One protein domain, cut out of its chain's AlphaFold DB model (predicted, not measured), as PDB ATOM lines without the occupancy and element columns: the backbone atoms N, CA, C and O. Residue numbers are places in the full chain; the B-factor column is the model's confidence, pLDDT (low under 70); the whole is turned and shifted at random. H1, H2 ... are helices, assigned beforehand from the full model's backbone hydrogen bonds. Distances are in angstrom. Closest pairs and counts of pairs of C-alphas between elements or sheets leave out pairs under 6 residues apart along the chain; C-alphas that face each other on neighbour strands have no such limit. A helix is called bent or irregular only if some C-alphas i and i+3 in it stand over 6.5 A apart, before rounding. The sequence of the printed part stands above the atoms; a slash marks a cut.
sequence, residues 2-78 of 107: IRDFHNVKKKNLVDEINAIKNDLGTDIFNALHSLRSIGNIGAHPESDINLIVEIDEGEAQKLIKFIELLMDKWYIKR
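What this domain is: This is residues 2 to 78 of the 107 residues of the protein "DUF4145 domain-containing protein" of Fusobacterium sp. CAG:649 (UniProt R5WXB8). A long helix, H4, runs past a helical hairpin of H2 and H3 without packing firmly on either, and a long loop, residues 44 to 56, swings round from the end of H3 to the start of H4. H2 packs on the first part of H3, and short H1 lies by H2 and near the later part of H4. The printed part has 77 residues with four named helices, in the order H1, H2, H3, H4, and no named strand; its class is all helix. The whole is loose, with a radius of gyration of the C-alphas of 14.3 A, and its C-alphas span 43 by 29 by 20 A.

How they stand to each other: Start with the longest helix, H4, residues 57 to 78, which touches no helix. It is close to but not clearly touching H3, residues 26 to 43; look at the closest C-alphas, those of Leu 35 and Leu 63, 7.3 A apart. Their lines stand at a steep tilt of 50 degrees, opposite ways. H3 touches H2, residues 13 to 19, with residues 29 to 36 alone; the closest C-alphas, of Ile 17 and Phe 29, are 7.3 A apart. H2 and H3 form a helical hairpin, at a shallow tilt of 15 degrees, opposite ways. H1, residues 2 to 5, only just touches H2, with 3 pairs of C-alphas within 8 A, the closest those of Ile 2 and Glu 16 at 7.4 A. H1 is close to but not clearly touching H4, where the closest C-alphas, of Phe 5 and Trp 74, are 6.6 A apart. H1 and H3 are apart, as are H2 and H4. Every O i to N i+4 pair is within hydrogen-bond range in H2 and H3, and 16 of 18 are in H4; H1 is too short for such a pair, and its 1 O i to N i+3 pair is not within range.

Where its parts are: Find C-alpha 57 at (186.707, 102.441, 213.734); from there H4 runs 30.9 A to C-alpha 78 at (170.213, 105.239, 239.665). It has a kink of 35 degrees near residue 72, and it is only just irregular: C-alphas 74 and 77 are 6.6 A apart. H3 runs 25.7 A from C-alpha 26 at (161.855, 108.336, 221.389) to Ala 43. H2 runs 9.9 A from Leu 13 to Ala 19, and H1 runs 5.4 A from Ile 2 to Phe 5.

The domain as a whole: The two C-alphas farthest apart are those of Asp 48 and Arg 78, 44.7 A. The printed part has no cut. The link from H3 to H4, 13 residues, is long. Residues 56 to 62, of which 57 to 62 belong to H4, stand free. The mean pLDDT of the printed part is 87.7, and residues 44 to 53 of this model are under 70.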
ATOM      1  N   ILE A   2     168.757  95.377 229.489       95.50
ATOM      2  CA  ILE A   2     167.300  95.630 229.351       95.50
ATOM      3  C   ILE A   2     166.443  94.771 230.292       95.50
ATOM      4  O   ILE A   2     165.683  95.308 231.090       95.50
ATOM      5  N   ARG A   3     166.605  93.441 230.236       96.75
ATOM      6  CA  ARG A   3     165.825  92.510 231.069       96.75
ATOM      7  C   ARG A   3     165.967  92.758 232.560       96.75
ATOM      8  O   ARG A   3     165.006  92.625 233.298       96.75
ATOM      9  N   ASP A   4     167.189  93.061 232.967       96.88
ATOM     10  CA  ASP A   4     167.573  93.228 234.360       96.88
ATOM     11  C   ASP A   4     167.090  94.582 234.892       96.88
ATOM     12  O   ASP A   4     166.358  94.636 235.873       96.88
ATOM     13  N   PHE A   5     167.403  95.670 234.186       96.38
ATOM     14  CA  PHE A   5     167.050  97.017 234.614       96.38
ATOM     15  C   PHE A   5     165.543  97.293 234.550       96.38
ATOM     16  O   PHE A   5     164.977  97.827 235.498       96.38
ATOM     17  N   HIS A   6     164.888  96.901 233.454       95.50
ATOM     18  CA  HIS A   6     163.453  97.127 233.256       95.50
ATOM     19  C   HIS A   6     162.583  95.949 233.716       95.50
ATOM     20  O   HIS A   6     161.370  95.975 233.523       95.50
ATOM     21  N   ASN A   7     163.183  94.899 234.290       96.44
ATOM     22  CA  ASN A   7     162.482  93.694 234.743       96.44
ATOM     23  C   ASN A   7     161.528  93.098 233.681       96.44
ATOM     24  O   ASN A   7     160.396  92.702 233.965       96.44
ATOM     25  N   VAL A   8     161.979  93.056 232.424       96.88
ATOM     26  CA  VAL A   8     161.199  92.563 231.283       96.88
ATOM     27  C   VAL A   8     161.800  91.274 230.739       96.88
ATOM     28  O   VAL A   8     163.011  91.134 230.612       96.88
ATOM     29  N   LYS A   9     160.957  90.305 230.377       97.00
ATOM     30  CA  LYS A   9     161.400  89.065 229.731       97.00
ATOM     31  C   LYS A   9     160.427  88.692 228.624       97.00
ATOM     32  O   LYS A   9     159.263  88.396 228.898       97.00
ATOM     33  N   LYS A  10     160.892  88.721 227.375       96.50
ATOM     34  CA  LYS A  10     160.111  88.307 226.200       96.50
ATOM     35  C   LYS A  10     160.917  87.309 225.371       96.50
ATOM     36  O   LYS A  10     162.016  86.902 225.743       96.50
ATOM     37  N   LYS A  11     160.324  86.843 224.271       95.81
ATOM     38  CA  LYS A  11     160.897  85.781 223.439       95.81
ATOM     39  C   LYS A  11     162.182  86.221 222.734       95.81
ATOM     40  O   LYS A  11     163.101  85.421 222.596       95.81
ATOM     41  N   ASN A  12     162.241  87.466 222.274       93.31
ATOM     42  CA  ASN A  12     163.352  88.011 221.500       93.31
ATOM     43  C   ASN A  12     163.643  89.464 221.922       93.31
ATOM     44  O   ASN A  12     162.847  90.096 222.615       93.31
ATOM     45  N   LEU A  13     164.789  89.992 221.487       92.38
ATOM     46  CA  LEU A  13     165.241  91.334 221.860       92.38
ATOM     47  C   LEU A  13     164.323  92.452 221.331       92.38
ATOM     48  O   LEU A  13     164.166  93.470 221.996       92.38
ATOM     49  N   VAL A  14     163.689  92.282 220.163       94.44
ATOM     50  CA  VAL A  14     162.765  93.303 219.633       94.44
ATOM     51  C   VAL A  14     161.510  93.435 220.496       94.44
ATOM     52  O   VAL A  14     161.097  94.552 220.792       94.44
ATOM     53  N   ASP A  15     160.954  92.320 220.968       96.62
ATOM     54  CA  ASP A  15     159.802  92.313 221.870       96.62
ATOM     55  C   ASP A  15     160.149  92.947 223.222       96.62
ATOM     56  O   ASP A  15     159.313  93.616 223.827       96.62
ATOM     57  N   GLU A  16     161.384  92.763 223.696       96.25
ATOM     58  CA  GLU A  16     161.870  93.385 224.933       96.25
ATOM     59  C   GLU A  16     162.004  94.898 224.792       96.25
ATOM     60  O   GLU A  16     161.515  95.615 225.659       96.25
ATOM     61  N   ILE A  17     162.588  95.388 223.693       95.62
ATOM     62  CA  ILE A  17     162.711  96.830 223.422       95.62
ATOM     63  C   ILE A  17     161.324  97.472 223.252       95.62
ATOM     64  O   ILE A  17     161.053  98.525 223.826       95.62
ATOM     65  N   ASN A  18     160.417  96.822 222.518       96.12
ATOM     66  CA  ASN A  18     159.049  97.308 222.328       96.12
ATOM     67  C   ASN A  18     158.274  97.407 223.649       96.12
ATOM     68  O   ASN A  18     157.510  98.353 223.840       96.12
ATOM     69  N   ALA A  19     158.471  96.453 224.561       96.69
ATOM     70  CA  ALA A  19     157.779  96.426 225.845       96.69
ATOM     71  C   ALA A  19     158.143  97.605 226.763       96.69
ATOM     72  O   ALA A  19     157.333  97.965 227.610       96.69
ATOM     73  N   ILE A  20     159.316  98.213 226.577       95.88
ATOM     74  CA  ILE A  20     159.810  99.333 227.396       95.88
ATOM     75  C   ILE A  20     159.788 100.670 226.645       95.88
ATOM     76  O   ILE A  20     160.342 101.662 227.109       95.88
ATOM     77  N   LYS A  21     159.137 100.729 225.476       94.94
ATOM     78  CA  LYS A  21     159.097 101.924 224.621       94.94
ATOM     79  C   LYS A  21     158.602 103.179 225.342       94.94
ATOM     80  O   LYS A  21     159.076 104.263 225.044       94.94
ATOM     81  N   ASN A  22     157.646 103.048 226.257       93.56
ATOM     82  CA  ASN A  22     157.099 104.207 226.967       93.56
ATOM     83  C   ASN A  22     158.051 104.740 228.051       93.56
ATOM     84  O   ASN A  22     157.957 105.909 228.410       93.56
ATOM     85  N   ASP A  23     158.985 103.908 228.520       92.56
ATOM     86  CA  ASP A  23     159.998 104.280 229.514       92.56
ATOM     87  C   ASP A  23     161.245 104.878 228.842       92.56
ATOM     88  O   ASP A  23     162.009 105.634 229.442       92.56
ATOM     89  N   LEU A  24     161.461 104.521 227.575       86.44
ATOM     90  CA  LEU A  24     162.558 104.990 226.748       86.44
ATOM     91  C   LEU A  24     162.068 106.136 225.864       86.44
ATOM     92  O   LEU A  24     161.358 105.909 224.890       86.44
ATOM     93  N   GLY A  25     162.477 107.374 226.148       91.50
ATOM     94  CA  GLY A  25     162.231 108.489 225.225       91.50
ATOM     95  C   GLY A  25     162.573 108.127 223.767       91.50
ATOM     96  O   GLY A  25     163.458 107.301 223.514       91.50
ATOM     97  N   THR A  26     161.868 108.739 222.809       93.69
ATOM     98  CA  THR A  26     161.855 108.336 221.389       93.69
ATOM     99  C   THR A  26     163.245 108.113 220.790       93.69
ATOM    100  O   THR A  26     163.448 107.134 220.072       93.69
ATOM    101  N   ASP A  27     164.219 108.957 221.130       94.25
ATOM    102  CA  ASP A  27     165.579 108.868 220.593       94.25
ATOM    103  C   ASP A  27     166.316 107.600 221.049       94.25
ATOM    104  O   ASP A  27     166.926 106.908 220.235       94.25
ATOM    105  N   ILE A  28     166.219 107.249 222.338       94.69
ATOM    106  CA  ILE A  28     166.862 106.046 222.891       94.69
ATOM    107  C   ILE A  28     166.199 104.788 222.339       94.69
ATOM    108  O   ILE A  28     166.890 103.828 221.991       94.69
ATOM    109  N   PHE A  29     164.870 104.801 222.218       95.75
ATOM    110  CA  PHE A  29     164.128 103.705 221.607       95.75
ATOM    111  C   PHE A  29     164.586 103.457 220.161       95.75
ATOM    112  O   PHE A  29     164.939 102.330 219.807       95.75
ATOM    113  N   ASN A  30     164.648 104.512 219.342       94.94
ATOM    114  CA  ASN A  30     165.085 104.413 217.950       94.94
ATOM    115  C   ASN A  30     166.542 103.937 217.848       94.94
ATOM    116  O   ASN A  30     166.833 103.021 217.081       94.94
ATOM    117  N   ALA A  31     167.443 104.490 218.664       94.75
ATOM    118  CA  ALA A  31     168.849 104.094 218.679       94.75
ATOM    119  C   ALA A  31     169.047 102.622 219.090       94.75
ATOM    120  O   ALA A  31     169.850 101.918 218.478       94.75
ATOM    121  N   LEU A  32     168.276 102.110 220.060       94.75
ATOM    122  CA  LEU A  32     168.282 100.687 220.430       94.75
ATOM    123  C   LEU A  32     167.802  99.786 219.289       94.75
ATOM    124  O   LEU A  32     168.386  98.728 219.047       94.75
ATOM    125  N   HIS A  33     166.757 100.203 218.570       92.44
ATOM    126  CA  HIS A  33     166.291  99.495 217.380       92.44
ATOM    127  C   HIS A  33     167.359  99.450 216.281       92.44
ATOM    128  O   HIS A  33     167.599  98.377 215.719       92.44
ATOM    129  N   SER A  34     168.028 100.573 216.009       91.12
ATOM    130  CA  SER A  34     169.126 100.643 215.040       91.12
ATOM    131  C   SER A  34     170.309  99.769 215.452       91.12
ATOM    132  O   SER A  34     170.773  98.969 214.643       91.12
ATOM    133  N   LEU A  35     170.742  99.833 216.719       91.00
ATOM    134  CA  LEU A  35     171.819  98.990 217.248       91.00
ATOM    135  C   LEU A  35     171.498  97.498 217.075       91.00
ATOM    136  O   LEU A  35     172.341  96.738 216.604       91.00
ATOM    137  N   ARG A  36     170.268  97.079 217.406       90.62
ATOM    138  CA  ARG A  36     169.811  95.697 217.187       90.62
ATOM    139  C   ARG A  36     169.909  95.307 215.714       90.62
ATOM    140  O   ARG A  36     170.340  94.203 215.408       90.62
ATOM    141  N   SER A  37     169.488  96.191 214.811       87.69
ATOM    142  CA  SER A  37     169.542  95.931 213.371       87.69
ATOM    143  C   SER A  37     170.978  95.746 212.879       87.69
ATOM    144  O   SER A  37     171.234  94.808 212.133       87.69
ATOM    145  N   ILE A  38     171.913  96.583 213.339       86.38
ATOM    146  CA  ILE A  38     173.346  96.465 213.025       86.38
ATOM    147  C   ILE A  38     173.907  95.142 213.564       86.38
ATOM    148  O   ILE A  38     174.554  94.397 212.834       86.38
ATOM    149  N   GLY A  39     173.600  94.803 214.820       82.69
ATOM    150  CA  GLY A  39     174.016  93.533 215.417       82.69
ATOM    151  C   GLY A  39     173.477  92.314 214.664       82.69
ATOM    152  O   GLY A  39     174.200  91.340 214.477       82.69
ATOM    153  N   ASN A  40     172.235  92.382 214.174       84.06
ATOM    154  CA  ASN A  40     171.648  91.323 213.356       84.06
ATOM    155  C   ASN A  40     172.378  91.154 212.016       84.06
ATOM    156  O   ASN A  40     172.558  90.017 211.603       84.06
ATOM    157  N   ILE A  41     172.818  92.240 211.369       78.88
ATOM    158  CA  ILE A  41     173.616  92.171 210.130       78.88
ATOM    159  C   ILE A  41     174.939  91.439 210.392       78.88
ATOM    160  O   ILE A  41     175.304  90.538 209.648       78.88
ATOM    161  N   GLY A  42     175.628  91.777 211.486       71.88
ATOM    162  CA  GLY A  42     176.885  91.115 211.849       71.88
ATOM    163  C   GLY A  42     176.720  89.648 212.275       71.88
ATOM    164  O   GLY A  42     177.609  88.836 212.036       71.88
ATOM    165  N   ALA A  43     175.593  89.292 212.902       75.00
ATOM    166  CA  ALA A  43     175.323  87.935 213.393       75.00
ATOM    167  C   ALA A  43     174.645  87.016 212.360       75.00
ATOM    168  O   ALA A  43     174.665  85.794 212.521       75.00
ATOM    169  N   HIS A  44     174.044  87.590 211.317       66.38
ATOM    170  CA  HIS A  44     173.402  86.878 210.216       66.38
ATOM    171  C   HIS A  44     173.964  87.353 208.868       66.38
ATOM    172  O   HIS A  44     173.283  88.082 208.145       66.38
ATOM    173  N   PRO A  45     175.180  86.919 208.491       56.69
ATOM    174  CA  PRO A  45     175.589  86.923 207.093       56.69
ATOM    175  C   PRO A  45     174.657  85.961 206.340       56.69
ATOM    176  O   PRO A  45     174.786  84.741 206.451       56.69
ATOM    177  N   GLU A  46     173.627  86.479 205.667       55.28
ATOM    178  CA  GLU A  46     172.768  85.649 204.818       55.28
ATOM    179  C   GLU A  46     173.586  84.977 203.701       55.28
ATOM    180  O   GLU A  46     174.638  85.481 203.333       55.28
ATOM    181  N   SER A  47     173.060  83.850 203.199       52.50
ATOM    182  CA  SER A  47     173.430  82.904 202.115       52.50
ATOM    183  C   SER A  47     174.651  83.140 201.202       52.50
ATOM    184  O   SER A  47     175.192  82.164 200.683       52.50
ATOM    185  N   ASP A  48     175.097  84.374 200.999       52.41
ATOM    186  CA  ASP A  48     176.369  84.727 200.379       52.41
ATOM    187  C   ASP A  48     177.447  84.913 201.457       52.41
ATOM    188  O   ASP A  48     177.684  85.992 201.997       52.41
ATOM    189  N   ILE A  49     178.169  83.823 201.707       54.59
ATOM    190  CA  ILE A  49     179.333  83.674 202.605       54.59
ATOM    191  C   ILE A  49     180.476  84.685 202.345       54.59
ATOM    192  O   ILE A  49     181.484  84.669 203.045       54.59
ATOM    193  N   ASN A  50     180.340  85.548 201.332       55.47
ATOM    194  CA  ASN A  50     181.336  86.516 200.883       55.47
ATOM    195  C   ASN A  50     181.035  87.967 201.302       55.47
ATOM    196  O   ASN A  50     181.854  88.842 201.027       55.47
ATOM    197  N   LEU A  51     179.892  88.257 201.942       56.91
ATOM    198  CA  LEU A  51     179.585  89.619 202.388       56.91
ATOM    199  C   LEU A  51     180.135  89.871 203.800       56.91
ATOM    200  O   LEU A  51     179.461  89.644 204.802       56.91
ATOM    201  N   ILE A  52     181.372  90.364 203.874       65.06
ATOM    202  CA  ILE A  52     181.926  90.949 205.098       65.06
ATOM    203  C   ILE A  52     181.462  92.404 205.150       65.06
ATOM    204  O   ILE A  52     181.875  93.222 204.332       65.06
ATOM    205  N   VAL A  53     180.580  92.725 206.096       67.25
ATOM    206  CA  VAL A  53     180.209  94.116 206.367       67.25
ATOM    207  C   VAL A  53     181.322  94.738 207.202       67.25
ATOM    208  O   VAL A  53     181.472  94.412 208.380       67.25
ATOM    209  N   GLU A  54     182.135  95.584 206.571       70.50
ATOM    210  CA  GLU A  54     183.176  96.341 207.260       70.50
ATOM    211  C   GLU A  54     182.533  97.367 208.195       70.50
ATOM    212  O   GLU A  54     181.684  98.152 207.782       70.50
ATOM    213  N   ILE A  55     182.940  97.331 209.462       78.31
ATOM    214  CA  ILE A  55     182.631  98.365 210.447       78.31
ATOM    215  C   ILE A  55     183.891  99.202 210.580       78.31
ATOM    216  O   ILE A  55     184.944  98.670 210.947       78.31
ATOM    217  N   ASP A  56     183.791 100.497 210.297       84.56
ATOM    218  CA  ASP A  56     184.930 101.386 210.495       84.56
ATOM    219  C   ASP A  56     185.156 101.686 211.991       84.56
ATOM    220  O   ASP A  56     184.281 101.511 212.850       84.56
ATOM    221  N   GLU A  57     186.360 102.140 212.340       83.44
ATOM    222  CA  GLU A  57     186.707 102.441 213.734       83.44
ATOM    223  C   GLU A  57     185.779 103.497 214.361       83.44
ATOM    224  O   GLU A  57     185.464 103.431 215.552       83.44
ATOM    225  N   GLY A  58     185.309 104.465 213.573       88.25
ATOM    226  CA  GLY A  58     184.417 105.526 214.028       88.25
ATOM    227  C   GLY A  58     183.000 105.029 214.320       88.25
ATOM    228  O   GLY A  58     182.364 105.498 215.267       88.25
ATOM    229  N   GLU A  59     182.494 104.078 213.541       86.06
ATOM    230  CA  GLU A  59     181.231 103.387 213.777       86.06
ATOM    231  C   GLU A  59     181.304 102.548 215.049       86.06
ATOM    232  O   GLU A  59     180.477 102.732 215.946       86.06
ATOM    233  N   ALA A  60     182.339 101.716 215.192       87.38
ATOM    234  CA  ALA A  60     182.548 100.906 216.390       87.38
ATOM    235  C   ALA A  60     182.595 101.774 217.661       87.38
ATOM    236  O   ALA A  60     181.903 101.490 218.643       87.38
ATOM    237  N   GLN A  61     183.335 102.887 217.626       92.62
ATOM    238  CA  GLN A  61     183.403 103.838 218.739       92.62
ATOM    239  C   GLN A  61     182.037 104.440 219.094       92.62
ATOM    240  O   GLN A  61     181.733 104.616 220.274       92.62
ATOM    241  N   LYS A  62     181.192 104.761 218.105       92.06
ATOM    242  CA  LYS A  62     179.840 105.288 218.361       92.06
ATOM    243  C   LYS A  62     178.941 104.243 219.019       92.06
ATOM    244  O   LYS A  62     178.194 104.592 219.933       92.06
ATOM    245  N   LEU A  63     179.020 102.979 218.599       90.62
ATOM    246  CA  LEU A  63     178.239 101.894 219.203       90.62
ATOM    247  C   LEU A  63     178.661 101.645 220.656       90.62
ATOM    248  O   LEU A  63     177.800 101.510 221.526       90.62
ATOM    249  N   ILE A  64     179.969 101.665 220.936       92.81
ATOM    250  CA  ILE A  64     180.501 101.560 222.303       92.81
ATOM    251  C   ILE A  64     179.984 102.714 223.166       92.81
ATOM    252  O   ILE A  64     179.382 102.463 224.208       92.81
ATOM    253  N   LYS A  65     180.104 103.963 222.692       95.75
ATOM    254  CA  LYS A  65     179.581 105.147 223.400       95.75
ATOM    255  C   LYS A  65     178.092 105.046 223.701       95.75
ATOM    256  O   LYS A  65     177.626 105.524 224.734       95.75
ATOM    257  N   PHE A  66     177.322 104.428 222.809       95.25
ATOM    258  CA  PHE A  66     175.904 104.216 223.055       95.25
ATOM    259  C   PHE A  66     175.656 103.184 224.166       95.25
ATOM    260  O   PHE A  66     174.808 103.416 225.023       95.25
ATOM    261  N   ILE A  67     176.423 102.091 224.225       94.44
ATOM    262  CA  ILE A  67     176.352 101.128 225.338       94.44
ATOM    263  C   ILE A  67     176.756 101.796 226.663       94.44
ATOM    264  O   ILE A  67     176.074 101.608 227.670       94.44
ATOM    265  N   GLU A  68     177.810 102.617 226.660       97.31
ATOM    266  CA  GLU A  68     178.247 103.399 227.827       97.31
ATOM    267  C   GLU A  68     177.144 104.344 228.320       97.31
ATOM    268  O   GLU A  68     176.851 104.382 229.514       97.31
ATOM    269  N   LEU A  69     176.456 105.036 227.405       96.50
ATOM    270  CA  LEU A  69     175.308 105.885 227.734       96.50
ATOM    271  C   LEU A  69     174.172 105.098 228.407       96.50
ATOM    272  O   LEU A  69     173.532 105.604 229.331       96.50
ATOM    273  N   LEU A  70     173.891 103.874 227.947       96.00
ATOM    274  CA  LEU A  70     172.873 103.018 228.562       96.00
ATOM    275  C   LEU A  70     173.301 102.559 229.962       96.00
ATOM    276  O   LEU A  70     172.474 102.545 230.872       96.00
ATOM    277  N   MET A  71     174.580 102.219 230.157       97.19
ATOM    278  CA  MET A  71     175.124 101.872 231.476       97.19
ATOM    279  C   MET A  71     175.033 103.046 232.456       97.19
ATOM    280  O   MET A  71     174.582 102.856 233.587       97.19
ATOM    281  N   ASP A  72     175.397 104.251 232.007       97.44
ATOM    282  CA  ASP A  72     175.285 105.488 232.784       97.44
ATOM    283  C   ASP A  72     173.843 105.733 233.242       97.44
ATOM    284  O   ASP A  72     173.561 105.848 234.435       97.44
ATOM    285  N   LYS A  73     172.904 105.732 232.290       94.75
ATOM    286  CA  LYS A  73     171.488 106.010 232.558       94.75
ATOM    287  C   LYS A  73     170.824 104.973 233.453       94.75
ATOM    288  O   LYS A  73     170.006 105.340 234.289       94.75
ATOM    289  N   TRP A  74     171.105 103.692 233.240       96.12
ATOM    290  CA  TRP A  74     170.392 102.621 233.932       96.12
ATOM    291  C   TRP A  74     171.045 102.270 235.264       96.12
ATOM    292  O   TRP A  74     170.370 102.127 236.276       96.12
ATOM    293  N   TYR A  75     172.364 102.158 235.324       97.69
ATOM    294  CA  TYR A  75     173.005 101.607 236.515       97.69
ATOM    295  C   TYR A  75     173.687 102.668 237.364       97.69
ATOM    296  O   TYR A  75     173.492 102.666 238.578       97.69
ATOM    297  N   ILE A  76     174.448 103.571 236.741       97.81
ATOM    298  CA  ILE A  76     175.271 104.547 237.468       97.81
ATOM    299  C   ILE A  76     174.382 105.614 238.105       97.81
ATOM    300  O   ILE A  76     174.330 105.710 239.329       97.81
ATOM    301  N   LYS A  77     173.591 106.331 237.299       97.38
ATOM    302  CA  LYS A  77     172.743 107.426 237.792       97.38
ATOM    303  C   LYS A  77     171.733 106.984 238.836       97.38
ATOM    304  O   LYS A  77     171.561 107.668 239.834       97.38
ATOM    305  N   ARG A  78     171.126 105.807 238.661       95.88
ATOM    306  CA  ARG A  78     170.213 105.239 239.665       95.88
ATOM    307  C   ARG A  78     170.891 105.096 241.031       95.88
ATOM    308  O   ARG A  78     170.276 105.374 242.055       95.88
TER     309      ARG A  78